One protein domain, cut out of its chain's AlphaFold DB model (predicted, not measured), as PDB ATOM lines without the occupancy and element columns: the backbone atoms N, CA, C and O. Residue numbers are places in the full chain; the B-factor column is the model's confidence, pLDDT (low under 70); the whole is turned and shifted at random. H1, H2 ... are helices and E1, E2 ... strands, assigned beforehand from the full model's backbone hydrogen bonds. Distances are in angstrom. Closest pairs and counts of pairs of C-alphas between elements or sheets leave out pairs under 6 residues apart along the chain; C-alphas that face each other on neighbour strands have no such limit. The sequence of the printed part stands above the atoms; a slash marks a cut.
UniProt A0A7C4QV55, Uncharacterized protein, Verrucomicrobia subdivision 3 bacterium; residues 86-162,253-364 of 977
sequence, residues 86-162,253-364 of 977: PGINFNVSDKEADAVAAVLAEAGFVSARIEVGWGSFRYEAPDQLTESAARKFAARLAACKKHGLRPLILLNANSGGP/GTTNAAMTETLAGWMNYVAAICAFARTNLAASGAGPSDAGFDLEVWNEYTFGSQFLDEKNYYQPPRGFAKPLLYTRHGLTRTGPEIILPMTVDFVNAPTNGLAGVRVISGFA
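Overview. This is residues 86 to 162 and 253 to 364 of the 977 residues of an uncharacterized protein of Verrucomicrobia subdivision 3 bacterium (UniProt A0A7C4QV55). A strongly twisted wall of five parallel strands has three helices, H2, H3 and H4, over one face, two layers in all, while H1 only grazes it beside E1 and E2. Past the sheet, the small hairpin of E6 and E7 packs on H4, and the long unnamed stretch 298 to 319 leads out to E5. The 189 printed residues hold, in order, E1 H1 E2 H2 E3 H3 E4 E5 E6 E7 H4 E8, four helices and eight strands of mixed class; the large sheet's order is E1 E2 E3 E4 E8. The whole is compact, with a radius of gyration of the C-alphas of 17.6 A, but elongated, 58 by 35 by 32 A.

Arrangement. In the sheet, E2, residues 111 to 117, and E3, 150 to 156, are parallel neighbours, with N 114 and O 152 2.9 A apart. Edge strand E1, 86 to 89, neighbours E2, with N 113 and O 88 at 2.8 A. E4, 294 to 297, neighbours E3, with N 153 and O 294 at 2.8 A, and edge strand E8, 359 to 361, with N 360 and O 295 at 2.9 A. H2, 131 to 146, lies over E2 and E3, height 10.2 A; H3, 257 to 282, over E3, height 10.2 A; H4, 336 to 348, over E4 and E8, height 8.7 A; each runs along the strands. H2 touches H3 at a steep tilt of 44 degrees, closest C-alphas Ala 138 and Asn 280, 6.1 A. H3 touches H4 at a steep 39 degrees, closest C-alphas Val 270 and Thr 343, 7.1 A. H1, 97 to 106, touches H2 at a shallow 25 degrees, closest C-alphas Asp 98 and Ala 143, 4.6 A. E1, H1, E2 and E2, H2, E3 are strand-helix-strand units, parallel strands joined through a helix, with right-handed crossovers. E6, 325 to 328, and E7, 331 to 334, form an antiparallel hairpin, with N 326 and O 333 at 2.9 A. E5, 320 to 322, pairs with no named strand. Every O i to N i+4 pair is within hydrogen-bond range in H1, H2 and H3; in H4, 7 of 9.

Along the chain. E1 begins at C-alpha 86 (-37.924, -10.697, 21.463). H3 spans 37.1 A from C-alpha 257 (-54.551, -2.962, 61.401), H2 22.2 A, H4 20.5 A, E3 18.8 A, E2 18.7 A. E8 ends at C-alpha 361 (-38.542, -4.907, 39.680).

Size, cuts and confidence. C-alphas 106 and 253, the two farthest apart, are 59.5 A apart. Residues 163 to 252 are cut out, a gap of 27.4 A between C-alphas 162 and 253. Links E2 to H2, H3 to E4 and E4 to E5 are long. Residues 283 to 288 are under pLDDT 70.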
ATOM      1  N   PRO A  86     -36.617 -11.161  21.916       98.31
ATOM      2  CA  PRO A  86     -37.924 -10.697  21.463       98.31
ATOM      3  C   PRO A  86     -39.077 -11.127  22.376       98.31
ATOM      4  O   PRO A  86     -39.395 -12.308  22.529       98.31
ATOM      5  N   GLY A  87     -39.762 -10.136  22.933       98.38
ATOM      6  CA  GLY A  87     -40.996 -10.289  23.682       98.38
ATOM      7  C   GLY A  87     -42.098  -9.372  23.157       98.38
ATOM      8  O   GLY A  87     -41.878  -8.470  22.346       98.38
ATOM      9  N   ILE A  88     -43.310  -9.565  23.659       98.38
ATOM     10  CA  ILE A  88     -44.491  -8.790  23.260       98.38
ATOM     11  C   ILE A  88     -45.434  -8.609  24.447       98.38
ATOM     12  O   ILE A  88     -45.597  -9.527  25.249       98.38
ATOM     13  N   ASN A  89     -46.078  -7.453  24.567       98.19
ATOM     14  CA  ASN A  89     -47.259  -7.304  25.413       98.19
ATOM     15  C   ASN A  89     -48.429  -8.053  24.771       98.19
ATOM     16  O   ASN A  89     -48.929  -7.684  23.706       98.19
ATOM     17  N   PHE A  90     -48.871  -9.120  25.428       98.31
ATOM     18  CA  PHE A  90     -49.828 -10.078  24.887       98.31
ATOM     19  C   PHE A  90     -51.276  -9.667  25.208       98.31
ATOM     20  O   PHE A  90     -52.018 -10.325  25.944       98.31
ATOM     21  N   ASN A  91     -51.676  -8.515  24.670       97.19
ATOM     22  CA  ASN A  91     -52.931  -7.823  24.959       97.19
ATOM     23  C   ASN A  91     -54.113  -8.274  24.070       97.19
ATOM     24  O   ASN A  91     -54.857  -7.451  23.544       97.19
ATOM     25  N   VAL A  92     -54.316  -9.589  23.932       97.88
ATOM     26  CA  VAL A  92     -55.338 -10.191  23.043       97.88
ATOM     27  C   VAL A  92     -56.478 -10.868  23.803       97.88
ATOM     28  O   VAL A  92     -56.331 -11.202  24.980       97.88
ATOM     29  N   SER A  93     -57.641 -11.056  23.187       97.25
ATOM     30  CA  SER A  93     -58.751 -11.786  23.820       97.25
ATOM     31  C   SER A  93     -58.447 -13.283  23.988       97.25
ATOM     32  O   SER A  93     -57.462 -13.801  23.465       97.25
ATOM     33  N   ASP A  94     -59.297 -13.987  24.734       96.69
ATOM     34  CA  ASP A  94     -59.235 -15.443  24.892       96.69
ATOM     35  C   ASP A  94     -59.392 -16.189  23.562       96.69
ATOM     36  O   ASP A  94     -58.656 -17.139  23.313       96.69
ATOM     37  N   LYS A  95     -60.291 -15.721  22.688       97.81
ATOM     38  CA  LYS A  95     -60.522 -16.322  21.363       97.81
ATOM     39  C   LYS A  95     -59.353 -16.129  20.395       97.81
ATOM     40  O   LYS A  95     -59.128 -16.963  19.532       97.81
ATOM     41  N   GLU A  96     -58.611 -15.035  20.535       98.56
ATOM     42  CA  GLU A  96     -57.485 -14.696  19.651       98.56
ATOM     43  C   GLU A  96     -56.162 -15.341  20.090       98.56
ATOM     44  O   GLU A  96     -55.236 -15.446  19.287       98.56
ATOM     45  N   ALA A  97     -56.060 -15.744  21.361       98.56
ATOM     46  CA  ALA A  97     -54.796 -16.081  22.005       98.56
ATOM     47  C   ALA A  97     -53.987 -17.155  21.259       98.56
ATOM     48  O   ALA A  97     -52.796 -16.956  21.036       98.56
ATOM     49  N   ASP A  98     -54.609 -18.263  20.848       98.62
ATOM     50  CA  ASP A  98     -53.891 -19.375  20.208       98.62
ATOM     51  C   ASP A  98     -53.278 -18.979  18.856       98.62
ATOM     52  O   ASP A  98     -52.079 -19.153  18.643       98.62
ATOM     53  N   ALA A  99     -54.080 -18.384  17.969       98.69
ATOM     54  CA  ALA A  99     -53.635 -17.963  16.641       98.69
ATOM     55  C   ALA A  99     -52.549 -16.881  16.712       98.69
ATOM     56  O   ALA A  99     -51.564 -16.929  15.976       98.69
ATOM     57  N   VAL A 100     -52.703 -15.914  17.623       98.81
ATOM     58  CA  VAL A 100     -51.715 -14.848  17.819       98.81
ATOM     59  C   VAL A 100     -50.410 -15.414  18.379       98.81
ATOM     60  O   VAL A 100     -49.340 -15.078  17.874       98.81
ATOM     61  N   ALA A 101     -50.472 -16.291  19.385       98.81
ATOM     62  CA  ALA A 101     -49.280 -16.923  19.946       98.81
ATOM     63  C   ALA A 101     -48.520 -17.742  18.893       98.81
ATOM     64  O   ALA A 101     -47.298 -17.631  18.826       98.81
ATOM     65  N   ALA A 102     -49.231 -18.487  18.040       98.69
ATOM     66  CA  ALA A 102     -48.635 -19.246  16.943       98.69
ATOM     67  C   ALA A 102     -47.832 -18.346  15.991       98.69
ATOM     68  O   ALA A 102     -46.646 -18.579  15.757       98.69
ATOM     69  N   VAL A 103     -48.452 -17.273  15.490       98.69
ATOM     70  CA  VAL A 103     -47.813 -16.336  14.550       98.69
ATOM     71  C   VAL A 103     -46.603 -15.643  15.180       98.69
ATOM     72  O   VAL A 103     -45.560 -15.501  14.542       98.69
ATOM     73  N   LEU A 104     -46.706 -15.234  16.447       98.69
ATOM     74  CA  LEU A 104     -45.604 -14.580  17.152       98.69
ATOM     75  C   LEU A 104     -44.448 -15.561  17.431       98.69
ATOM     76  O   LEU A 104     -43.287 -15.228  17.195       98.69
ATOM     77  N   ALA A 105     -44.733 -16.789  17.861       98.56
ATOM     78  CA  ALA A 105     -43.701 -17.801  18.086       98.56
ATOM     79  C   ALA A 105     -42.960 -18.174  16.792       98.56
ATOM     80  O   ALA A 105     -41.728 -18.288  16.772       98.56
ATOM     81  N   GLU A 106     -43.680 -18.313  15.676       97.94
ATOM     82  CA  GLU A 106     -43.076 -18.520  14.359       97.94
ATOM     83  C   GLU A 106     -42.143 -17.368  13.968       97.94
ATOM     84  O   GLU A 106     -41.043 -17.624  13.473       97.94
ATOM     85  N   ALA A 107     -42.524 -16.127  14.280       98.12
ATOM     86  CA  ALA A 107     -41.708 -14.933  14.068       98.12
ATOM     87  C   ALA A 107     -40.533 -14.775  15.049       98.12
ATOM     88  O   ALA A 107     -39.702 -13.893  14.864       98.12
ATOM     89  N   GLY A 108     -40.424 -15.636  16.064       97.94
ATOM     90  CA  GLY A 108     -39.284 -15.667  16.984       97.94
ATOM     91  C   GLY A 108     -39.482 -14.892  18.279       97.94
ATOM     92  O   GLY A 108     -38.508 -14.675  18.994       97.94
ATOM     93  N   PHE A 109     -40.715 -14.497  18.605       98.56
ATOM     94  CA  PHE A 109     -41.027 -14.081  19.969       98.56
ATOM     95  C   PHE A 109     -40.869 -15.272  20.919       98.56
ATOM     96  O   PHE A 109     -41.269 -16.387  20.592       98.56
ATOM     97  N   VAL A 110     -40.293 -15.019  22.093       97.94
ATOM     98  CA  VAL A 110     -40.071 -16.026  23.147       97.94
ATOM     99  C   VAL A 110     -40.679 -15.627  24.486       97.94
ATOM    100  O   VAL A 110     -40.776 -16.455  25.388       97.94
ATOM    101  N   SER A 111     -41.114 -14.371  24.630       98.31
ATOM    102  CA  SER A 111     -41.744 -13.857  25.847       98.31
ATOM    103  C   SER A 111     -43.084 -13.187  25.552       98.31
ATOM    104  O   SER A 111     -43.210 -12.405  24.607       98.31
ATOM    105  N   ALA A 112     -44.077 -13.453  26.397       98.50
ATOM    106  CA  ALA A 112     -45.397 -12.834  26.348       98.50
ATOM    107  C   ALA A 112     -45.701 -12.160  27.688       98.50
ATOM    108  O   ALA A 112     -45.922 -12.828  28.697       98.50
ATOM    109  N   ARG A 113     -45.729 -10.829  27.718       98.50
ATOM    110  CA  ARG A 113     -46.065 -10.080  28.926       98.50
ATOM    111  C   ARG A 113     -47.577  -9.978  29.096       98.50
ATOM    112  O   ARG A 113     -48.281  -9.539  28.185       98.50
ATOM    113  N   ILE A 114     -48.076 -10.394  30.257       98.38
ATOM    114  CA  ILE A 114     -49.503 -10.469  30.584       98.38
ATOM    115  C   ILE A 114     -49.747  -9.736  31.902       98.38
ATOM    116  O   ILE A 114     -49.297 -10.176  32.955       98.38
ATOM    117  N   GLU A 115     -50.513  -8.648  31.862       96.19
ATOM    118  CA  GLU A 115     -50.986  -7.993  33.081       96.19
ATOM    119  C   GLU A 115     -52.134  -8.778  33.719       96.19
ATOM    120  O   GLU A 115     -53.172  -9.015  33.089       96.19
ATOM    121  N   VAL A 116     -51.963  -9.128  34.993       96.75
ATOM    122  CA  VAL A 116     -53.004  -9.738  35.827       96.75
ATOM    123  C   VAL A 116     -53.243  -8.832  37.028       96.75
ATOM    124  O   VAL A 116     -52.794  -9.126  38.126       96.75
ATOM    125  N   GLY A 117     -53.933  -7.706  36.840       95.44
ATOM    126  CA  GLY A 117     -54.152  -6.740  37.925       95.44
ATOM    127  C   GLY A 117     -54.911  -7.324  39.127       95.44
ATOM    128  O   GLY A 117     -55.824  -8.137  38.953       95.44
ATOM    129  N   TRP A 118     -54.578  -6.877  40.340       97.50
ATOM    130  CA  TRP A 118     -55.159  -7.332  41.610       97.50
ATOM    131  C   TRP A 118     -56.680  -7.140  41.675       97.50
ATOM    132  O   TRP A 118     -57.392  -7.995  42.199       97.50
ATOM    133  N   GLY A 119     -57.210  -6.094  41.035       96.62
ATOM    134  CA  GLY A 119     -58.653  -5.894  40.852       96.62
ATOM    135  C   GLY A 119     -59.378  -6.964  40.025       96.62
ATOM    136  O   GLY A 119     -60.603  -6.942  39.960       96.62
ATOM    137  N   SER A 120     -58.670  -7.919  39.413       96.88
ATOM    138  CA  SER A 120     -59.273  -9.046  38.678       96.88
ATOM    139  C   SER A 120     -59.827 -10.152  39.588       96.88
ATOM    140  O   SER A 120     -60.449 -11.098  39.089       96.88
ATOM    141  N   PHE A 121     -59.575 -10.060  40.894       98.00
ATOM    142  CA  PHE A 121     -59.975 -11.027  41.915       98.00
ATOM    143  C   PHE A 121     -61.329 -10.672  42.543       98.00
ATOM    144  O   PHE A 121     -61.755  -9.515  42.557       98.00
ATOM    145  N   ARG A 122     -62.036 -11.685  43.051       97.12
ATOM    146  CA  ARG A 122     -63.382 -11.537  43.621       97.12
ATOM    147  C   ARG A 122     -63.312 -10.882  45.002       97.12
ATOM    148  O   ARG A 122     -62.441 -11.190  45.804       97.12
ATOM    149  N   TYR A 123     -64.270 -10.014  45.319       96.69
ATOM    150  CA  TYR A 123     -64.310  -9.332  46.620       96.69
ATOM    151  C   TYR A 123     -64.522 -10.300  47.806       96.69
ATOM    152  O   TYR A 123     -63.862 -10.179  48.841       96.69
ATOM    153  N   GLU A 124     -65.437 -11.265  47.658       95.25
ATOM    154  CA  GLU A 124     -65.777 -12.225  48.723       95.25
ATOM    155  C   GLU A 124     -64.830 -13.441  48.765       95.25
ATOM    156  O   GLU A 124     -64.682 -14.061  49.811       95.25
ATOM    157  N   ALA A 125     -64.131 -13.729  47.661       95.25
ATOM    158  CA  ALA A 125     -63.117 -14.783  47.547       95.25
ATOM    159  C   ALA A 125     -61.829 -14.188  46.940       95.25
ATOM    160  O   ALA A 125     -61.586 -14.330  45.738       95.25
ATOM    161  N   PRO A 126     -61.046 -13.422  47.726       92.75
ATOM    162  CA  PRO A 126     -59.929 -12.614  47.222       92.75
ATOM    163  C   PRO A 126     -58.709 -13.427  46.767       92.75
ATOM    164  O   PRO A 126     -57.738 -12.847  46.288       92.75
ATOM    165  N   ASP A 127     -58.760 -14.748  46.904       93.44
ATOM    166  CA  ASP A 127     -57.840 -15.752  46.370       93.44
ATOM    167  C   ASP A 127     -58.288 -16.310  45.004       93.44
ATOM    168  O   ASP A 127     -57.557 -17.066  44.368       93.44
ATOM    169  N   GLN A 128     -59.467 -15.916  44.511       96.62
ATOM    170  CA  GLN A 128     -60.028 -16.383  43.247       96.62
ATOM    171  C   GLN A 128     -60.191 -15.248  42.236       96.62
ATOM    172  O   GLN A 128     -60.772 -14.196  42.515       96.62
ATOM    173  N   LEU A 129     -59.751 -15.499  41.005       97.44
ATOM    174  CA  LEU A 129     -60.071 -14.653  39.859       97.44
ATOM    175  C   LEU A 129     -61.588 -14.636  39.602       97.44
ATOM    176  O   LEU A 129     -62.310 -15.613  39.837       97.44
ATOM    177  N   THR A 130     -62.100 -13.531  39.058       96.44
ATOM    178  CA  THR A 130     -63.441 -13.545  38.447       96.44
ATOM    179  C   THR A 130     -63.491 -14.583  37.320       96.44
ATOM    180  O   THR A 130     -62.480 -14.841  36.671       96.44
ATOM    181  N   GLU A 131     -64.658 -15.172  37.044       95.25
ATOM    182  CA  GLU A 131     -64.806 -16.179  35.972       95.25
ATOM    183  C   GLU A 131     -64.292 -15.688  34.613       95.25
ATOM    184  O   GLU A 131     -63.596 -16.410  33.901       95.25
ATOM    185  N   SER A 132     -64.594 -14.432  34.269       95.31
ATOM    186  CA  SER A 132     -64.127 -13.827  33.022       95.31
ATOM    187  C   SER A 132     -62.602 -13.680  32.992       95.31
ATOM    188  O   SER A 132     -61.967 -14.043  32.001       95.31
ATOM    189  N   ALA A 133     -61.993 -13.216  34.091       96.44
ATOM    190  CA  ALA A 133     -60.541 -13.116  34.195       96.44
ATOM    191  C   ALA A 133     -59.863 -14.493  34.148       96.44
ATOM    192  O   ALA A 133     -58.912 -14.662  33.389       96.44
ATOM    193  N   ALA A 134     -60.380 -15.478  34.889       97.19
ATOM    194  CA  ALA A 134     -59.863 -16.843  34.911       97.19
ATOM    195  C   ALA A 134     -59.866 -17.467  33.508       97.19
ATOM    196  O   ALA A 134     -58.820 -17.903  33.037       97.19
ATOM    197  N   ARG A 135     -61.001 -17.422  32.793       96.25
ATOM    198  CA  ARG A 135     -61.101 -17.912  31.406       96.25
ATOM    199  C   ARG A 135     -60.108 -17.210  30.481       96.25
ATOM    200  O   ARG A 135     -59.386 -17.872  29.739       96.25
ATOM    201  N   LYS A 136     -60.032 -15.878  30.558       96.81
ATOM    202  CA  LYS A 136     -59.130 -15.071  29.726       96.81
ATOM    203  C   LYS A 136     -57.662 -15.422  29.946       96.81
ATOM    204  O   LYS A 136     -56.929 -15.629  28.983       96.81
ATOM    205  N   PHE A 137     -57.220 -15.468  31.198       97.81
ATOM    206  CA  PHE A 137     -55.820 -15.733  31.512       97.81
ATOM    207  C   PHE A 137     -55.450 -17.201  31.290       97.81
ATOM    208  O   PHE A 137     -54.365 -17.452  30.777       97.81
ATOM    209  N   ALA A 138     -56.353 -18.148  31.555       97.38
ATOM    210  CA  ALA A 138     -56.146 -19.557  31.218       97.38
ATOM    211  C   ALA A 138     -55.911 -19.745  29.710       97.38
ATOM    212  O   ALA A 138     -54.919 -20.358  29.324       97.38
ATOM    213  N   ALA A 139     -56.751 -19.144  28.858       97.44
ATOM    214  CA  ALA A 139     -56.593 -19.218  27.404       97.44
ATOM    215  C   ALA A 139     -55.251 -18.634  26.928       97.44
ATOM    216  O   ALA A 139     -54.554 -19.249  26.120       97.44
ATOM    217  N   ARG A 140     -54.844 -17.477  27.469       98.19
ATOM    218  CA  ARG A 140     -53.550 -16.857  27.137       98.19
ATOM    219  C   ARG A 140     -52.363 -17.710  27.584       98.19
ATOM    220  O   ARG A 140     -51.437 -17.889  26.801       98.19
ATOM    221  N   LEU A 141     -52.384 -18.249  28.805       97.81
ATOM    222  CA  LEU A 141     -51.314 -19.109  29.321       97.81
ATOM    223  C   LEU A 141     -51.226 -20.430  28.547       97.81
ATOM    224  O   LEU A 141     -50.124 -20.861  28.212       97.81
ATOM    225  N   ALA A 142     -52.367 -21.032  28.205       96.25
ATOM    226  CA  ALA A 142     -52.420 -22.237  27.382       96.25
ATOM    227  C   ALA A 142     -51.839 -21.996  25.981       96.25
ATOM    228  O   ALA A 142     -51.036 -22.798  25.507       96.25
ATOM    229  N   ALA A 143     -52.180 -20.869  25.346       97.88
ATOM    230  CA  ALA A 143     -51.610 -20.470  24.062       97.88
ATOM    231  C   ALA A 143     -50.093 -20.238  24.155       97.88
ATOM    232  O   ALA A 143     -49.335 -20.768  23.346       97.88
ATOM    233  N   CYS A 144     -49.638 -19.504  25.176       97.62
ATOM    234  CA  CYS A 144     -48.214 -19.268  25.415       97.62
ATOM    235  C   CYS A 144     -47.453 -20.588  25.567       97.62
ATOM    236  O   CYS A 144     -46.464 -20.813  24.875       97.62
ATOM    237  N   LYS A 145     -47.974 -21.507  26.386       94.25
ATOM    238  CA  LYS A 145     -47.400 -22.838  26.552       94.25
ATOM    239  C   LYS A 145     -47.335 -23.616  25.239       94.25
ATOM    240  O   LYS A 145     -46.277 -24.141  24.905       94.25
ATOM    241  N   LYS A 146     -48.457 -23.708  24.517       96.19
ATOM    242  CA  LYS A 146     -48.568 -24.485  23.275       96.19
ATOM    243  C   LYS A 146     -47.547 -24.044  22.224       96.19
ATOM    244  O   LYS A 146     -47.032 -24.891  21.504       96.19
ATOM    245  N   HIS A 147     -47.236 -22.750  22.173       97.56
ATOM    246  CA  HIS A 147     -46.337 -22.164  21.173       97.56
ATOM    247  C   HIS A 147     -44.960 -21.769  21.725       97.56
ATOM    248  O   HIS A 147     -44.187 -21.121  21.030       97.56
ATOM    249  N   GLY A 148     -44.625 -22.162  22.960       95.38
ATOM    250  CA  GLY A 148     -43.297 -21.932  23.540       95.38
ATOM    251  C   GLY A 148     -42.981 -20.472  23.889       95.38
ATOM    252  O   GLY A 148     -41.811 -20.100  23.942       95.38
ATOM    253  N   LEU A 149     -43.995 -19.641  24.138       97.75
ATOM    254  CA  LEU A 149     -43.816 -18.297  24.687       97.75
ATOM    255  C   LEU A 149     -43.774 -18.382  26.215       97.75
ATOM    256  O   LEU A 149     -44.726 -18.857  26.833       97.75
ATOM    257  N   ARG A 150     -42.710 -17.883  26.848       97.56
ATOM    258  CA  ARG A 150     -42.622 -17.787  28.310       97.56
ATOM    259  C   ARG A 150     -43.432 -16.582  28.809       97.56
ATOM    260  O   ARG A 150     -43.109 -15.447  28.439       97.56
ATOM    261  N   PRO A 151     -44.467 -16.771  29.646       98.31
ATOM    262  CA  PRO A 151     -45.218 -15.652  30.193       98.31
ATOM    263  C   PRO A 151     -44.374 -14.831  31.176       98.31
ATOM    264  O   PRO A 151     -43.793 -15.389  32.105       98.31
ATOM    265  N   LEU A 152     -44.364 -13.511  31.008       98.62
ATOM    266  CA  LEU A 152     -43.977 -12.558  32.049       98.62
ATOM    267  C   LEU A 152     -45.260 -11.976  32.643       98.62
ATOM    268  O   LEU A 152     -45.954 -11.192  31.993       98.62
ATOM    269  N   ILE A 153     -45.614 -12.380  33.858       98.69
ATOM    270  CA  ILE A 153     -46.844 -11.932  34.506       98.69
ATOM    271  C   ILE A 153     -46.558 -10.641  35.270       98.69
ATOM    272  O   ILE A 153     -45.820 -10.632  36.256       98.69
ATOM    273  N   LEU A 154     -47.164  -9.545  34.817       98.19
ATOM    274  CA  LEU A 154     -47.140  -8.283  35.540       98.19
ATOM    275  C   LEU A 154     -48.124  -8.363  36.717       98.19
ATOM    276  O   LEU A 154     -49.339  -8.511  36.525       98.19
ATOM    277  N   LEU A 155     -47.578  -8.204  37.923       97.88
ATOM    278  CA  LEU A 155     -48.311  -8.040  39.171       97.88
ATOM    279  C   LEU A 155     -48.556  -6.548  39.421       97.88
ATOM    280  O   LEU A 155     -47.611  -5.772  39.566       97.88
ATOM    281  N   ASN A 156     -49.822  -6.130  39.458       95.06
ATOM    282  CA  ASN A 156     -50.175  -4.709  39.457       95.06
ATOM    283  C   ASN A 156     -51.413  -4.408  40.309       95.06
ATOM    284  O   ASN A 156     -52.395  -5.146  40.269       95.06
ATOM    285  N   ALA A 157     -51.403  -3.281  41.016       93.94
ATOM    286  CA  ALA A 157     -52.541  -2.730  41.758       93.94
ATOM    287  C   ALA A 157     -52.915  -1.348  41.199       93.94
ATOM    288  O   ALA A 157     -53.013  -0.363  41.933       93.94
ATOM    289  N   ASN A 158     -53.083  -1.267  39.874       94.50
ATOM    290  CA  ASN A 158     -53.426  -0.028  39.185       94.50
ATOM    291  C   ASN A 158     -54.626   0.657  39.858       94.50
ATOM    292  O   ASN A 158     -55.647   0.027  40.101       94.50
ATOM    293  N   SER A 159     -54.539   1.959  40.107       93.88
ATOM    294  CA  SER A 159     -55.530   2.678  40.917       93.88
ATOM    295  C   SER A 159     -56.935   2.751  40.307       93.88
ATOM    296  O   SER A 159     -57.882   3.035  41.037       93.88
ATOM    297  N   GLY A 160     -57.108   2.442  39.018       93.12
ATOM    298  CA  GLY A 160     -58.424   2.219  38.412       93.12
ATOM    299  C   GLY A 160     -59.097   0.912  38.866       93.12
ATOM    300  O   GLY A 160     -60.323   0.834  38.920       93.12
ATOM    301  N   GLY A 161     -58.320  -0.089  39.277       93.62
ATOM    302  CA  GLY A 161     -58.775  -1.360  39.849       93.62
ATOM    303  C   GLY A 161     -57.739  -1.916  40.835       93.62
ATOM    304  O   GLY A 161     -57.111  -2.935  40.537       93.62
ATOM    305  N   PRO A 162     -57.522  -1.240  41.980       95.19
ATOM    306  CA  PRO A 162     -56.315  -1.434  42.783       95.19
ATOM    307  C   PRO A 162     -56.310  -2.743  43.559       95.19
ATOM    308  O   PRO A 162     -55.264  -3.298  43.856       95.19
ATOM    309  N   GLY A 253     -50.049   7.106  67.662       94.12
ATOM    310  CA  GLY A 253     -49.531   5.873  68.251       94.12
ATOM    311  C   GLY A 253     -50.439   4.652  68.083       94.12
ATOM    312  O   GLY A 253     -50.027   3.548  68.443       94.12
ATOM    313  N   THR A 254     -51.632   4.799  67.502       94.50
ATOM    314  CA  THR A 254     -52.542   3.671  67.276       94.50
ATOM    315  C   THR A 254     -52.080   2.783  66.115       94.50
ATOM    316  O   THR A 254     -51.523   3.240  65.112       94.50
ATOM    317  N   THR A 255     -52.296   1.471  66.243       94.50
ATOM    318  CA  THR A 255     -51.933   0.496  65.205       94.50
ATOM    319  C   THR A 255     -52.882   0.590  64.014       94.50
ATOM    320  O   THR A 255     -54.100   0.504  64.162       94.50
ATOM    321  N   ASN A 256     -52.327   0.654  62.806       94.25
ATOM    322  CA  ASN A 256     -53.098   0.600  61.571       94.25
ATOM    323  C   ASN A 256     -53.290  -0.857  61.114       94.25
ATOM    324  O   ASN A 256     -52.563  -1.358  60.254       94.25
ATOM    325  N   ALA A 257     -54.271  -1.551  61.700       94.19
ATOM    326  CA  ALA A 257     -54.551  -2.962  61.401       94.19
ATOM    327  C   ALA A 257     -54.861  -3.221  59.912       94.19
ATOM    328  O   ALA A 257     -54.520  -4.281  59.383       94.19
ATOM    329  N   ALA A 258     -55.432  -2.233  59.214       94.50
ATOM    330  CA  ALA A 258     -55.733  -2.338  57.791       94.50
ATOM    331  C   ALA A 258     -54.474  -2.561  56.935       94.50
ATOM    332  O   ALA A 258     -54.561  -3.186  55.885       94.50
ATOM    333  N   MET A 259     -53.295  -2.110  57.380       94.44
ATOM    334  CA  MET A 259     -52.057  -2.318  56.620       94.44
ATOM    335  C   MET A 259     -51.553  -3.749  56.688       94.44
ATOM    336  O   MET A 259     -51.051  -4.265  55.692       94.44
ATOM    337  N   THR A 260     -51.720  -4.416  57.829       92.44
ATOM    338  CA  THR A 260     -51.441  -5.850  57.930       92.44
ATOM    339  C   THR A 260     -52.355  -6.636  56.991       92.44
ATOM    340  O   THR A 260     -51.882  -7.530  56.293       92.44
ATOM    341  N   GLU A 261     -53.633  -6.260  56.908       96.00
ATOM    342  CA  GLU A 261     -54.592  -6.879  55.988       96.00
ATOM    343  C   GLU A 261     -54.244  -6.620  54.516       96.00
ATOM    344  O   GLU A 261     -54.241  -7.561  53.729       96.00
ATOM    345  N   THR A 262     -53.893  -5.385  54.136       97.19
ATOM    346  CA  THR A 262     -53.492  -5.052  52.758       97.19
ATOM    347  C   THR A 262     -52.242  -5.827  52.331       97.19
ATOM    348  O   THR A 262     -52.211  -6.370  51.227       97.19
ATOM    349  N   LEU A 263     -51.230  -5.949  53.200       96.56
ATOM    350  CA  LEU A 263     -50.020  -6.726  52.901       96.56
ATOM    351  C   LEU A 263     -50.298  -8.229  52.791       96.56
ATOM    352  O   LEU A 263     -49.801  -8.878  51.872       96.56
ATOM    353  N   ALA A 264     -51.115  -8.781  53.693       96.56
ATOM    354  CA  ALA A 264     -51.548 -10.174  53.604       96.56
ATOM    355  C   ALA A 264     -52.358 -10.421  52.320       96.56
ATOM    356  O   ALA A 264     -52.139 -11.411  51.625       96.56
ATOM    357  N   GLY A 265     -53.234  -9.484  51.959       97.75
ATOM    358  CA  GLY A 265     -54.000  -9.509  50.722       97.75
ATOM    359  C   GLY A 265     -53.121  -9.517  49.476       97.75
ATOM    360  O   GLY A 265     -53.379 -10.303  48.563       97.75
ATOM    361  N   TRP A 266     -52.071  -8.689  49.445       97.75
ATOM    362  CA  TRP A 266     -51.095  -8.690  48.354       97.75
ATOM    363  C   TRP A 266     -50.400 -10.050  48.235       97.75
ATOM    364  O   TRP A 266     -50.329 -10.611  47.143       97.75
ATOM    365  N   MET A 267     -49.934 -10.626  49.346       98.00
ATOM    366  CA  MET A 267     -49.259 -11.929  49.307       98.00
ATOM    367  C   MET A 267     -50.197 -13.078  48.932       98.00
ATOM    368  O   MET A 267     -49.784 -13.974  48.198       98.00
ATOM    369  N   ASN A 268     -51.464 -13.033  49.350       98.00
ATOM    370  CA  ASN A 268     -52.481 -13.983  48.894       98.00
ATOM    371  C   ASN A 268     -52.706 -13.876  47.383       98.00
ATOM    372  O   ASN A 268     -52.822 -14.889  46.701       98.00
ATOM    373  N   TYR A 269     -52.710 -12.655  46.846       98.25
ATOM    374  CA  TYR A 269     -52.788 -12.402  45.410       98.25
ATOM    375  C   TYR A 269     -51.576 -12.962  44.648       98.25
ATOM    376  O   TYR A 269     -51.759 -13.670  43.656       98.25
ATOM    377  N   VAL A 270     -50.354 -12.732  45.140       98.56
ATOM    378  CA  VAL A 270     -49.125 -13.319  44.575       98.56
ATOM    379  C   VAL A 270     -49.205 -14.845  44.572       98.56
ATOM    380  O   VAL A 270     -48.985 -15.473  43.533       98.56
ATOM    381  N   ALA A 271     -49.555 -15.446  45.712       98.38
ATOM    382  CA  ALA A 271     -49.667 -16.893  45.853       98.38
ATOM    383  C   ALA A 271     -50.723 -17.478  44.904       98.38
ATOM    384  O   ALA A 271     -50.451 -18.463  44.214       98.38
ATOM    385  N   ALA A 272     -51.893 -16.844  44.809       98.31
ATOM    386  CA  ALA A 272     -52.979 -17.285  43.944       98.31
ATOM    387  C   ALA A 272     -52.624 -17.187  42.454       98.31
ATOM    388  O   ALA A 272     -52.913 -18.120  41.707       98.31
ATOM    389  N   ILE A 273     -51.949 -16.118  42.008       98.12
ATOM    390  CA  ILE A 273     -51.462 -16.029  40.619       98.12
ATOM    391  C   ILE A 273     -50.421 -17.103  40.342       98.12
ATOM    392  O   ILE A 273     -50.506 -17.764  39.311       98.12
ATOM    393  N   CYS A 274     -49.458 -17.298  41.243       97.44
ATOM    394  CA  CYS A 274     -48.424 -18.312  41.066       97.44
ATOM    395  C   CYS A 274     -49.037 -19.715  40.963       97.44
ATOM    396  O   CYS A 274     -48.682 -20.477  40.065       97.44
ATOM    397  N   ALA A 275     -50.001 -20.040  41.829       95.81
ATOM    398  CA  ALA A 275     -50.740 -21.297  41.772       95.81
ATOM    399  C   ALA A 275     -51.564 -21.419  40.480       95.81
ATOM    400  O   ALA A 275     -51.514 -22.451  39.815       95.81
ATOM    401  N   PHE A 276     -52.272 -20.361  40.080       96.44
ATOM    402  CA  PHE A 276     -53.055 -20.332  38.844       96.44
ATOM    403  C   PHE A 276     -52.173 -20.536  37.605       96.44
ATOM    404  O   PHE A 276     -52.497 -21.360  36.747       96.44
ATOM    405  N   ALA A 277     -51.049 -19.823  37.517       95.69
ATOM    406  CA  ALA A 277     -50.090 -19.942  36.428       95.69
ATOM    407  C   ALA A 277     -49.506 -21.354  36.374       95.69
ATOM    408  O   ALA A 277     -49.575 -21.995  35.328       95.69
ATOM    409  N   ARG A 278     -49.044 -21.883  37.516       92.50
ATOM    410  CA  ARG A 278     -48.567 -23.266  37.619       92.50
ATOM    411  C   ARG A 278     -49.615 -24.263  37.157       92.50
ATOM    412  O   ARG A 278     -49.289 -25.091  36.330       92.50
ATOM    413  N   THR A 279     -50.860 -24.188  37.616       90.94
ATOM    414  CA  THR A 279     -51.907 -25.139  37.198       90.94
ATOM    415  C   THR A 279     -52.121 -25.124  35.683       90.94
ATOM    416  O   THR A 279     -52.159 -26.181  35.054       90.94
ATOM    417  N   ASN A 280     -52.186 -23.939  35.071       91.88
ATOM    418  CA  ASN A 280     -52.410 -23.801  33.629       91.88
ATOM    419  C   ASN A 280     -51.164 -24.131  32.784       91.88
ATOM    420  O   ASN A 280     -51.295 -24.515  31.623       91.88
ATOM    421  N   LEU A 281     -49.962 -24.027  33.359       89.50
ATOM    422  CA  LEU A 281     -48.699 -24.357  32.694       89.50
ATOM    423  C   LEU A 281     -48.197 -25.782  33.002       89.50
ATOM    424  O   LEU A 281     -47.446 -26.337  32.206       89.50
ATOM    425  N   ALA A 282     -48.629 -26.423  34.091       71.75
ATOM    426  CA  ALA A 282     -48.191 -27.754  34.524       71.75
ATOM    427  C   ALA A 282     -49.021 -28.896  33.924       71.75
ATOM    428  O   ALA A 282     -48.486 -29.993  33.768       71.75
ATOM    429  N   ALA A 283     -50.269 -28.647  33.508       55.22
ATOM    430  CA  ALA A 283     -51.210 -29.637  32.955       55.22
ATOM    431  C   ALA A 283     -50.781 -30.305  31.620       55.22
ATOM    432  O   ALA A 283     -51.607 -30.825  30.877       55.22
ATOM    433  N   SER A 284     -49.492 -30.268  31.266       44.28
ATOM    434  CA  SER A 284     -48.920 -30.906  30.070       44.28
ATOM    435  C   SER A 284     -47.390 -31.108  30.193       44.28
ATOM    436  O   SER A 284     -46.669 -30.904  29.226       44.28
ATOM    437  N   GLY A 285     -46.864 -31.414  31.392       46.84
ATOM    438  CA  GLY A 285     -45.493 -31.943  31.564       46.84
ATOM    439  C   GLY A 285     -44.345 -30.954  31.827       46.84
ATOM    440  O   GLY A 285     -43.213 -31.242  31.451       46.84
ATOM    441  N   ALA A 286     -44.587 -29.814  32.486       49.56
ATOM    442  CA  ALA A 286     -43.484 -29.019  33.038       49.56
ATOM    443  C   ALA A 286     -42.837 -29.806  34.193       49.56
ATOM    444  O   ALA A 286     -43.512 -30.147  35.165       49.56
ATOM    445  N   GLY A 287     -41.558 -30.163  34.048       54.97
ATOM    446  CA  GLY A 287     -40.813 -30.889  35.076       54.97
ATOM    447  C   GLY A 287     -40.626 -30.065  36.361       54.97
ATOM    448  O   GLY A 287     -40.842 -28.856  36.364       54.97
ATOM    449  N   PRO A 288     -40.181 -30.688  37.465       63.31
ATOM    450  CA  PRO A 288     -40.054 -30.034  38.774       63.31
ATOM    451  C   PRO A 288     -39.005 -28.901  38.849       63.31
ATOM    452  O   PRO A 288     -38.882 -28.270  39.895       63.31
ATOM    453  N   SER A 289     -38.242 -28.639  37.780       79.94
ATOM    454  CA  SER A 289     -37.113 -27.696  37.761       79.94
ATOM    455  C   SER A 289     -37.438 -26.275  37.273       79.94
ATOM    456  O   SER A 289     -36.637 -25.376  37.523       79.94
ATOM    457  N   ASP A 290     -38.566 -26.051  36.589       89.50
ATOM    458  CA  ASP A 290     -38.994 -24.722  36.114       89.50
ATOM    459  C   ASP A 290     -40.530 -24.627  36.066       89.50
ATOM    460  O   ASP A 290     -41.192 -25.423  35.399       89.50
ATOM    461  N   ALA A 291     -41.109 -23.640  36.753       91.12
ATOM    462  CA  ALA A 291     -42.551 -23.399  36.761       91.12
ATOM    463  C   ALA A 291     -43.085 -22.786  35.448       91.12
ATOM    464  O   ALA A 291     -44.300 -22.751  35.244       91.12
ATOM    465  N   GLY A 292     -42.202 -22.321  34.556       91.94
ATOM    466  CA  GLY A 292     -42.526 -21.944  33.178       91.94
ATOM    467  C   GLY A 292     -42.977 -20.495  32.965       91.94
ATOM    468  O   GLY A 292     -43.478 -20.189  31.886       91.94
ATOM    469  N   PHE A 293     -42.824 -19.607  33.953       97.12
ATOM    470  CA  PHE A 293     -43.183 -18.182  33.865       97.12
ATOM    471  C   PHE A 293     -42.278 -17.307  34.739       97.12
ATOM    472  O   PHE A 293     -41.608 -17.799  35.643       97.12
ATOM    473  N   ASP A 294     -42.301 -15.997  34.497       98.44
ATOM    474  CA  ASP A 294     -41.622 -14.977  35.301       98.44
ATOM    475  C   ASP A 294     -42.622 -13.949  35.849       98.44
ATOM    476  O   ASP A 294     -43.760 -13.863  35.378       98.44
ATOM    477  N   LEU A 295     -42.197 -13.154  36.830       98.75
ATOM    478  CA  LEU A 295     -42.995 -12.106  37.464       98.75
ATOM    479  C   LEU A 295     -42.322 -10.736  37.342       98.75
ATOM    480  O   LEU A 295     -41.129 -10.590  37.602       98.75
ATOM    481  N   GLU A 296     -43.118  -9.710  37.052       98.44
ATOM    482  CA  GLU A 296     -42.727  -8.307  37.200       98.44
ATOM    483  C   GLU A 296     -43.528  -7.669  38.343       98.44
ATOM    484  O   GLU A 296     -44.760  -7.672  38.316       98.44
ATOM    485  N   VAL A 297     -42.833  -7.096  39.333       96.75
ATOM    486  CA  VAL A 297     -43.436  -6.350  40.455       96.75
ATOM    487  C   VAL A 297     -43.060  -4.882  40.344       96.75
ATOM    488  O   VAL A 297     -42.100  -4.385  40.930       96.75
ATOM    489  N   TRP A 298     -43.640  -4.249  39.346       92.00
ATOM    490  CA  TRP A 298     -44.839  -3.399  39.349       92.00
ATOM    491  C   TRP A 298     -44.918  -2.838  37.914       92.00
ATOM    492  O   TRP A 298     -43.973  -3.024  37.156       92.00
ATOM    493  N   ASN A 299     -45.989  -2.164  37.481       88.31
ATOM    494  CA  ASN A 299     -45.955  -1.536  36.154       88.31
ATOM    495  C   ASN A 299     -45.074  -0.278  36.135       88.31
ATOM    496  O   ASN A 299     -43.965  -0.314  35.641       88.31
ATOM    497  N   GLU A 300     -45.528   0.846  36.687       83.81
ATOM    498  CA  GLU A 300     -44.713   2.065  36.787       83.81
ATOM    499  C   GLU A 300     -45.212   2.991  37.904       83.81
ATOM    500  O   GLU A 300     -46.396   3.002  38.237       83.81
ATOM    501  N   TYR A 301     -44.313   3.792  38.483       82.88
ATOM    502  CA  TYR A 301     -44.638   4.711  39.586       82.88
ATOM    503  C   TYR A 301     -45.452   5.939  39.164       82.88
ATOM    504  O   TYR A 301     -46.199   6.513  39.955       82.88
ATOM    505  N   THR A 302     -45.268   6.389  37.929       78.88
ATOM    506  CA  THR A 302     -45.815   7.657  37.425       78.88
ATOM    507  C   THR A 302     -47.277   7.554  37.007       78.88
ATOM    508  O   THR A 302     -47.951   8.580  36.883       78.88
ATOM    509  N   PHE A 303     -47.780   6.334  36.829       81.25
ATOM    510  CA  PHE A 303     -49.135   6.058  36.391       81.25
ATOM    511  C   PHE A 303     -49.788   4.998  37.274       81.25
ATOM    512  O   PHE A 303     -49.188   3.993  37.638       81.25
ATOM    513  N   GLY A 304     -51.041   5.247  37.652       86.81
ATOM    514  CA  GLY A 304     -51.870   4.304  38.397       86.81
ATOM    515  C   GLY A 304     -51.357   3.842  39.761       86.81
ATOM    516  O   GLY A 304     -51.906   2.889  40.307       86.81
ATOM    517  N   SER A 305     -50.373   4.519  40.345       92.81
ATOM    518  CA  SER A 305     -49.758   4.148  41.627       92.81
ATOM    519  C   SER A 305     -50.361   4.853  42.849       92.81
ATOM    520  O   SER A 305     -49.809   4.766  43.942       92.81
ATOM    521  N   GLN A 306     -51.495   5.550  42.707       94.69
ATOM    522  CA  GLN A 306     -52.137   6.272  43.811       94.69
ATOM    523  C   GLN A 306     -52.459   5.362  45.005       94.69
ATOM    524  O   GLN A 306     -52.367   5.808  46.144       94.69
ATOM    525  N   PHE A 307     -52.792   4.092  44.766       95.69
ATOM    526  CA  PHE A 307     -53.076   3.114  45.817       95.69
ATOM    527  C   PHE A 307     -51.863   2.757  46.690       95.69
ATOM    528  O   PHE A 307     -52.054   2.348  47.833       95.69
ATOM    529  N   LEU A 308     -50.633   2.956  46.198       94.62
ATOM    530  CA  LEU A 308     -49.401   2.732  46.968       94.62
ATOM    531  C   LEU A 308     -49.166   3.800  48.048       94.62
ATOM    532  O   LEU A 308     -48.266   3.640  48.868       94.62
ATOM    533  N   ASP A 309     -49.947   4.880  48.057       94.00
ATOM    534  CA  ASP A 309     -49.831   5.929  49.062       94.00
ATOM    535  C   ASP A 309     -51.199   6.548  49.360       94.00
ATOM    536  O   ASP A 309     -51.782   7.289  48.561       94.00
ATOM    537  N   GLU A 310     -51.716   6.261  50.547       94.25
ATOM    538  CA  GLU A 310     -53.024   6.711  50.990       94.25
ATOM    539  C   GLU A 310     -53.167   8.230  51.047       94.25
ATOM    540  O   GLU A 310     -54.294   8.717  51.034       94.25
ATOM    541  N   LYS A 311     -52.082   9.017  51.022       95.00
ATOM    542  CA  LYS A 311     -52.197  10.480  50.905       95.00
ATOM    543  C   LYS A 311     -52.981  10.902  49.659       95.00
ATOM    544  O   LYS A 311     -53.566  11.975  49.636       95.00
ATOM    545  N   ASN A 312     -53.028  10.049  48.632       95.56
ATOM    546  CA  ASN A 312     -53.817  10.281  47.424       95.56
ATOM    547  C   ASN A 312     -55.330  10.088  47.645       95.56
ATOM    548  O   ASN A 312     -56.121  10.356  46.743       95.56
ATOM    549  N   TYR A 313     -55.741   9.623  48.825       97.00
ATOM    550  CA  TYR A 313     -57.129   9.389  49.206       97.00
ATOM    551  C   TYR A 313     -57.633  10.313  50.320       97.00
ATOM    552  O   TYR A 313     -58.844  10.399  50.517       97.00
ATOM    553  N   TYR A 314     -56.750  11.018  51.029       97.19
ATOM    554  CA  TYR A 314     -57.093  11.837  52.195       97.19
ATOM    555  C   TYR A 314     -56.591  13.275  52.028       97.19
ATOM    556  O   TYR A 314     -55.449  13.508  51.642       97.19
ATOM    557  N   GLN A 315     -57.435  14.251  52.363       96.94
ATOM    558  CA  GLN A 315     -57.062  15.661  52.441       96.94
ATOM    559  C   GLN A 315     -57.672  16.293  53.708       96.94
ATOM    560  O   GLN A 315     -58.888  16.519  53.734       96.94
ATOM    561  N   PRO A 316     -56.867  16.660  54.724       95.38
ATOM    562  CA  PRO A 316     -55.406  16.518  54.777       95.38
ATOM    563  C   PRO A 316     -54.953  15.043  54.802       95.38
ATOM    564  O   PRO A 316     -55.734  14.181  55.209       95.38
ATOM    565  N   PRO A 317     -53.714  14.734  54.372       94.75
ATOM    566  CA  PRO A 317     -53.143  13.397  54.526       94.75
ATOM    567  C   PRO A 317     -53.126  12.960  55.996       94.75
ATOM    568  O   PRO A 317     -52.887  13.784  56.881       94.75
ATOM    569  N   ARG A 318     -53.328  11.666  56.266       91.88
ATOM    570  CA  ARG A 318     -53.134  11.121  57.618       91.88
ATOM    571  C   ARG A 318     -51.640  11.014  57.927       91.88
ATOM    572  O   ARG A 318     -50.835  10.692  57.057       91.88
ATOM    573  N   GLY A 319     -51.271  11.290  59.176       90.88
ATOM    574  CA  GLY A 319     -49.897  11.153  59.654       90.88
ATOM    575  C   GLY A 319     -49.586   9.733  60.128       90.88
ATOM    576  O   GLY A 319     -50.444   9.063  60.705       90.88
ATOM    577  N   PHE A 320     -48.336   9.303  59.944       93.31
ATOM    578  CA  PHE A 320     -47.838   7.997  60.380       93.31
ATOM    579  C   PHE A 320     -46.561   8.134  61.197       93.31
ATOM    580  O   PHE A 320     -45.605   8.762  60.750       93.31
ATOM    581  N   ALA A 321     -46.529   7.493  62.366       92.88
ATOM    582  CA  ALA A 321     -45.339   7.423  63.208       92.88
ATOM    583  C   ALA A 321     -44.347   6.350  62.727       92.88
ATOM    584  O   ALA A 321     -43.145   6.476  62.951       92.88
ATOM    585  N   LYS A 322     -44.830   5.282  62.069       91.06
ATOM    586  CA  LYS A 322     -43.971   4.213  61.528       91.06
ATOM    587  C   LYS A 322     -44.379   3.818  60.106       91.06
ATOM    588  O   LYS A 322     -45.536   3.430  59.912       91.06
ATOM    589  N   PRO A 323     -43.458   3.848  59.122       89.44
ATOM    590  CA  PRO A 323     -43.740   3.364  57.777       89.44
ATOM    591  C   PRO A 323     -43.863   1.832  57.751       89.44
ATOM    592  O   PRO A 323     -43.572   1.134  58.727       89.44
ATOM    593  N   LEU A 324     -44.282   1.300  56.604       92.06
ATOM    594  CA  LEU A 324     -44.089  -0.114  56.289       92.06
ATOM    595  C   LEU A 324     -42.590  -0.435  56.266       92.06
ATOM    596  O   LEU A 324     -41.795   0.388  55.812       92.06
ATOM    597  N   LEU A 325     -42.216  -1.615  56.757       94.00
ATOM    598  CA  LEU A 325     -40.836  -2.094  56.748       94.00
ATOM    599  C   LEU A 325     -40.804  -3.609  56.552       94.00
ATOM    600  O   LEU A 325     -41.651  -4.318  57.099       94.00
ATOM    601  N   TYR A 326     -39.815  -4.082  55.804       95.62
ATOM    602  CA  TYR A 326     -39.511  -5.494  55.624       95.62
ATOM    603  C   TYR A 326     -38.006  -5.699  55.762       95.62
ATOM    604  O   TYR A 326     -37.229  -5.060  55.049       95.62
ATOM    605  N   THR A 327     -37.609  -6.568  56.692       94.81
ATOM    606  CA  THR A 327     -36.207  -6.825  57.030       94.81
ATOM    607  C   THR A 327     -35.910  -8.310  56.890       94.81
ATOM    608  O   THR A 327     -36.515  -9.133  57.578       94.81
ATOM    609  N   ARG A 328     -34.965  -8.653  56.012       92.56
ATOM    610  CA  ARG A 328     -34.431 -10.009  55.839       92.56
ATOM    611  C   ARG A 328     -33.076  -9.943  55.148       92.56
ATOM    612  O   ARG A 328     -32.743  -8.925  54.554       92.56
ATOM    613  N   HIS A 329     -32.290 -11.015  55.240       86.00
ATOM    614  CA  HIS A 329     -30.964 -11.110  54.608       86.00
ATOM    615  C   HIS A 329     -30.008  -9.966  55.000       86.00
ATOM    616  O   HIS A 329     -29.139  -9.587  54.225       86.00
ATOM    617  N   GLY A 330     -30.197  -9.375  56.188       85.00
ATOM    618  CA  GLY A 330     -29.440  -8.200  56.637       85.00
ATOM    619  C   GLY A 330     -29.827  -6.875  55.961       85.00
ATOM    620  O   GLY A 330     -29.224  -5.853  56.266       85.00
ATOM    621  N   LEU A 331     -30.841  -6.862  55.093       88.00
ATOM    622  CA  LEU A 331     -31.337  -5.679  54.392       88.00
ATOM    623  C   LEU A 331     -32.695  -5.243  54.942       88.00
ATOM    624  O   LEU A 331     -33.498  -6.066  55.383       88.00
ATOM    625  N   THR A 332     -32.975  -3.942  54.872       92.19
ATOM    626  CA  THR A 332     -34.287  -3.376  55.209       92.19
ATOM    627  C   THR A 332     -34.810  -2.537  54.051       92.19
ATOM    628  O   THR A 332     -34.118  -1.653  53.552       92.19
ATOM    629  N   ARG A 333     -36.053  -2.794  53.639       93.38
ATOM    630  CA  ARG A 333     -36.813  -1.947  52.710       93.38
ATOM    631  C   ARG A 333     -37.986  -1.314  53.449       93.38
ATOM    632  O   ARG A 333     -38.548  -1.923  54.358       93.38
ATOM    633  N   THR A 334     -38.350  -0.095  53.062       92.75
ATOM    634  CA  THR A 334     -39.409   0.689  53.711       92.75
ATOM    635  C   THR A 334     -40.427   1.213  52.708       92.75
ATOM    636  O   THR A 334     -40.115   1.380  51.532       92.75
ATOM    637  N   GLY A 335     -41.628   1.541  53.185       92.75
ATOM    638  CA  GLY A 335     -42.707   2.068  52.348       92.75
ATOM    639  C   GLY A 335     -43.414   0.981  51.528       92.75
ATOM    640  O   GLY A 335     -43.256  -0.202  51.818       92.75
ATOM    641  N   PRO A 336     -44.224   1.351  50.525       91.88
ATOM    642  CA  PRO A 336     -45.013   0.391  49.746       91.88
ATOM    643  C   PRO A 336     -44.161  -0.552  48.879       91.88
ATOM    644  O   PRO A 336     -44.620  -1.637  48.540       91.88
ATOM    645  N   GLU A 337     -42.906  -0.198  48.572       93.38
ATOM    646  CA  GLU A 337     -41.993  -1.029  47.765       93.38
ATOM    647  C   GLU A 337     -41.613  -2.350  48.433       93.38
ATOM    648  O   GLU A 337     -41.082  -3.227  47.758       93.38
ATOM    649  N   ILE A 338     -41.925  -2.546  49.724       96.44
ATOM    650  CA  ILE A 338     -41.678  -3.819  50.419       96.44
ATOM    651  C   ILE A 338     -42.391  -5.012  49.770       96.44
ATOM    652  O   ILE A 338     -41.994  -6.153  49.991       96.44
ATOM    653  N   ILE A 339     -43.406  -4.773  48.937       97.31
ATOM    654  CA  ILE A 339     -44.100  -5.840  48.217       97.31
ATOM    655  C   ILE A 339     -43.198  -6.561  47.203       97.31
ATOM    656  O   ILE A 339     -43.402  -7.749  46.957       97.31
ATOM    657  N   LEU A 340     -42.168  -5.896  46.661       97.56
ATOM    658  CA  LEU A 340     -41.160  -6.526  45.802       97.56
ATOM    659  C   LEU A 340     -40.326  -7.569  46.567       97.56
ATOM    660  O   LEU A 340     -40.408  -8.742  46.206       97.56
ATOM    661  N   PRO A 341     -39.560  -7.219  47.622       97.88
ATOM    662  CA  PRO A 341     -38.746  -8.193  48.343       97.88
ATOM    663  C   PRO A 341     -39.579  -9.296  49.006       97.88
ATOM    664  O   PRO A 341     -39.150 -10.446  49.013       97.88
ATOM    665  N   MET A 342     -40.801  -9.000  49.475       98.38
ATOM    666  CA  MET A 342     -41.725 -10.037  49.957       98.38
ATOM    667  C   MET A 342     -42.094 -11.045  48.855       98.38
ATOM    668  O   MET A 342     -42.168 -12.245  49.116       98.38
ATOM    669  N   THR A 343     -42.292 -10.573  47.619       98.62
ATOM    670  CA  THR A 343     -42.576 -11.434  46.460       98.62
ATOM    671  C   THR A 343     -41.351 -12.253  46.054       98.62
ATOM    672  O   THR A 343     -41.479 -13.452  45.826       98.62
ATOM    673  N   VAL A 344     -40.161 -11.640  46.013       98.25
ATOM    674  CA  VAL A 344     -38.893 -12.334  45.717       98.25
ATOM    675  C   VAL A 344     -38.664 -13.479  46.705       98.25
ATOM    676  O   VAL A 344     -38.414 -14.615  46.306       98.25
ATOM    677  N   ASP A 345     -38.812 -13.203  47.997       97.88
ATOM    678  CA  ASP A 345     -38.625 -14.190  49.056       97.88
ATOM    679  C   ASP A 345     -39.669 -15.311  49.026       97.88
ATOM    680  O   ASP A 345     -39.347 -16.459  49.334       97.88
ATOM    681  N   PHE A 346     -40.913 -14.994  48.658       98.12
ATOM    682  CA  PHE A 346     -41.956 -15.993  48.450       98.12
ATOM    683  C   PHE A 346     -41.613 -16.909  47.271       98.12
ATOM    684  O   PHE A 346     -41.673 -18.127  47.406       98.12
ATOM    685  N   VAL A 347     -41.216 -16.351  46.127       97.44
ATOM    686  CA  VAL A 347     -40.876 -17.138  44.933       97.44
ATOM    687  C   VAL A 347     -39.670 -18.043  45.179       97.44
ATOM    688  O   VAL A 347     -39.693 -19.216  44.815       97.44
ATOM    689  N   ASN A 348     -38.646 -17.529  45.859       95.19
ATOM    690  CA  ASN A 348     -37.418 -18.275  46.126       95.19
ATOM    691  C   ASN A 348     -37.553 -19.320  47.246       95.19
ATOM    692  O   ASN A 348     -36.637 -20.122  47.433       95.19
ATOM    693  N   ALA A 349     -38.660 -19.343  47.996       95.25
ATOM    694  CA  ALA A 349     -38.895 -20.366  49.009       95.25
ATOM    695  C   ALA A 349     -39.234 -21.717  48.340       95.25
ATOM    696  O   ALA A 349     -40.286 -21.832  47.701       95.25
ATOM    697  N   PRO A 350     -38.415 -22.778  48.518       92.06
ATOM    698  CA  PRO A 350     -38.629 -24.061  47.839       92.06
ATOM    699  C   PRO A 350     -39.998 -24.691  48.119       92.06
ATOM    700  O   PRO A 350     -40.565 -25.355  47.254       92.06
ATOM    701  N   THR A 351     -40.567 -24.428  49.302       93.31
ATOM    702  CA  THR A 351     -41.897 -24.896  49.723       93.31
ATOM    703  C   THR A 351     -43.029 -24.433  48.807       93.31
ATOM    704  O   THR A 351     -44.088 -25.052  48.797       93.31
ATOM    705  N   ASN A 352     -42.820 -23.373  48.020       93.31
ATOM    706  CA  ASN A 352     -43.837 -22.826  47.124       93.31
ATOM    707  C   ASN A 352     -43.801 -23.454  45.716       93.31
ATOM    708  O   ASN A 352     -44.726 -23.247  44.926       93.31
ATOM    709  N   GLY A 353     -42.779 -24.265  45.404       90.69
ATOM    710  CA  GLY A 353     -42.683 -24.998  44.138       90.69
ATOM    711  C   GLY A 353     -42.564 -24.089  42.912       90.69
ATOM    712  O   GLY A 353     -43.203 -24.349  41.895       90.69
ATOM    713  N   LEU A 354     -41.792 -23.004  43.031       94.44
ATOM    714  CA  LEU A 354     -41.606 -21.963  42.009       94.44
ATOM    715  C   LEU A 354     -40.169 -21.933  41.471       94.44
ATOM    716  O   LEU A 354     -39.634 -20.874  41.149       94.44
ATOM    717  N   ALA A 355     -39.534 -23.105  41.375       91.56
ATOM    718  CA  ALA A 355     -38.218 -23.230  40.757       91.56
ATOM    719  C   ALA A 355     -38.220 -22.588  39.358       91.56
ATOM    720  O   ALA A 355     -39.214 -22.668  38.636       91.56
ATOM    721  N   GLY A 356     -37.131 -21.909  38.996       92.31
ATOM    722  CA  GLY A 356     -36.972 -21.262  37.690       92.31
ATOM    723  C   GLY A 356     -37.745 -19.952  37.479       92.31
ATOM    724  O   GLY A 356     -37.485 -19.277  36.486       92.31
ATOM    725  N   VAL A 357     -38.648 -19.541  38.378       97.12
ATOM    726  CA  VAL A 357     -39.368 -18.259  38.246       97.12
ATOM    727  C   VAL A 357     -38.427 -17.096  38.546       97.12
ATOM    728  O   VAL A 357     -37.872 -16.998  39.642       97.12
ATOM    729  N   ARG A 358     -38.278 -16.169  37.595       97.81
ATOM    730  CA  ARG A 358     -37.538 -14.919  37.803       97.81
ATOM    731  C   ARG A 358     -38.481 -13.824  38.273       97.81
ATOM    732  O   ARG A 358     -39.578 -13.678  37.741       97.81
ATOM    733  N   VAL A 359     -38.035 -13.029  39.242       98.50
ATOM    734  CA  VAL A 359     -38.756 -11.838  39.708       98.50
ATOM    735  C   VAL A 359     -37.936 -10.602  39.366       98.50
ATOM    736  O   VAL A 359     -36.786 -10.487  39.801       98.50
ATOM    737  N   ILE A 360     -38.529  -9.684  38.606       98.00
ATOM    738  CA  ILE A 360     -37.921  -8.400  38.244       98.00
ATOM    739  C   ILE A 360     -38.690  -7.223  38.852       98.00
ATOM    740  O   ILE A 360     -39.912  -7.268  39.023       98.00
ATOM    741  N   SER A 361     -37.962  -6.157  39.181       96.44
ATOM    742  CA  SER A 361     -38.542  -4.907  39.680       96.44
ATOM    743  C   SER A 361     -39.007  -4.024  38.529       96.44
ATOM    744  O   SER A 361     -38.173  -3.534  37.767       96.44
ATOM    745  N   GLY A 362     -40.310  -3.764  38.448       94.62
ATOM    746  CA  GLY A 362     -40.857  -2.751  37.542       94.62
ATOM    747  C   GLY A 362     -41.138  -1.404  38.209       94.62
ATOM    748  O   GLY A 362     -41.423  -0.411  37.543       94.62
ATOM    749  N   PHE A 363     -40.911  -1.284  39.521       92.88
ATOM    750  CA  PHE A 363     -40.759   0.029  40.163       92.88
ATOM    751  C   PHE A 363     -39.655   0.876  39.507       92.88
ATOM    752  O   PHE A 363     -39.753   2.103  39.444       92.88
ATOM    753  N   ALA A 364     -38.648   0.204  38.954       92.00
ATOM    754  CA  ALA A 364     -37.517   0.773  38.240       92.00
ATOM    755  C   ALA A 364     -37.866   1.386  36.868       92.00
ATOM    756  O   ALA A 364     -37.044   2.112  36.301       92.00
TER     757      ALA A 364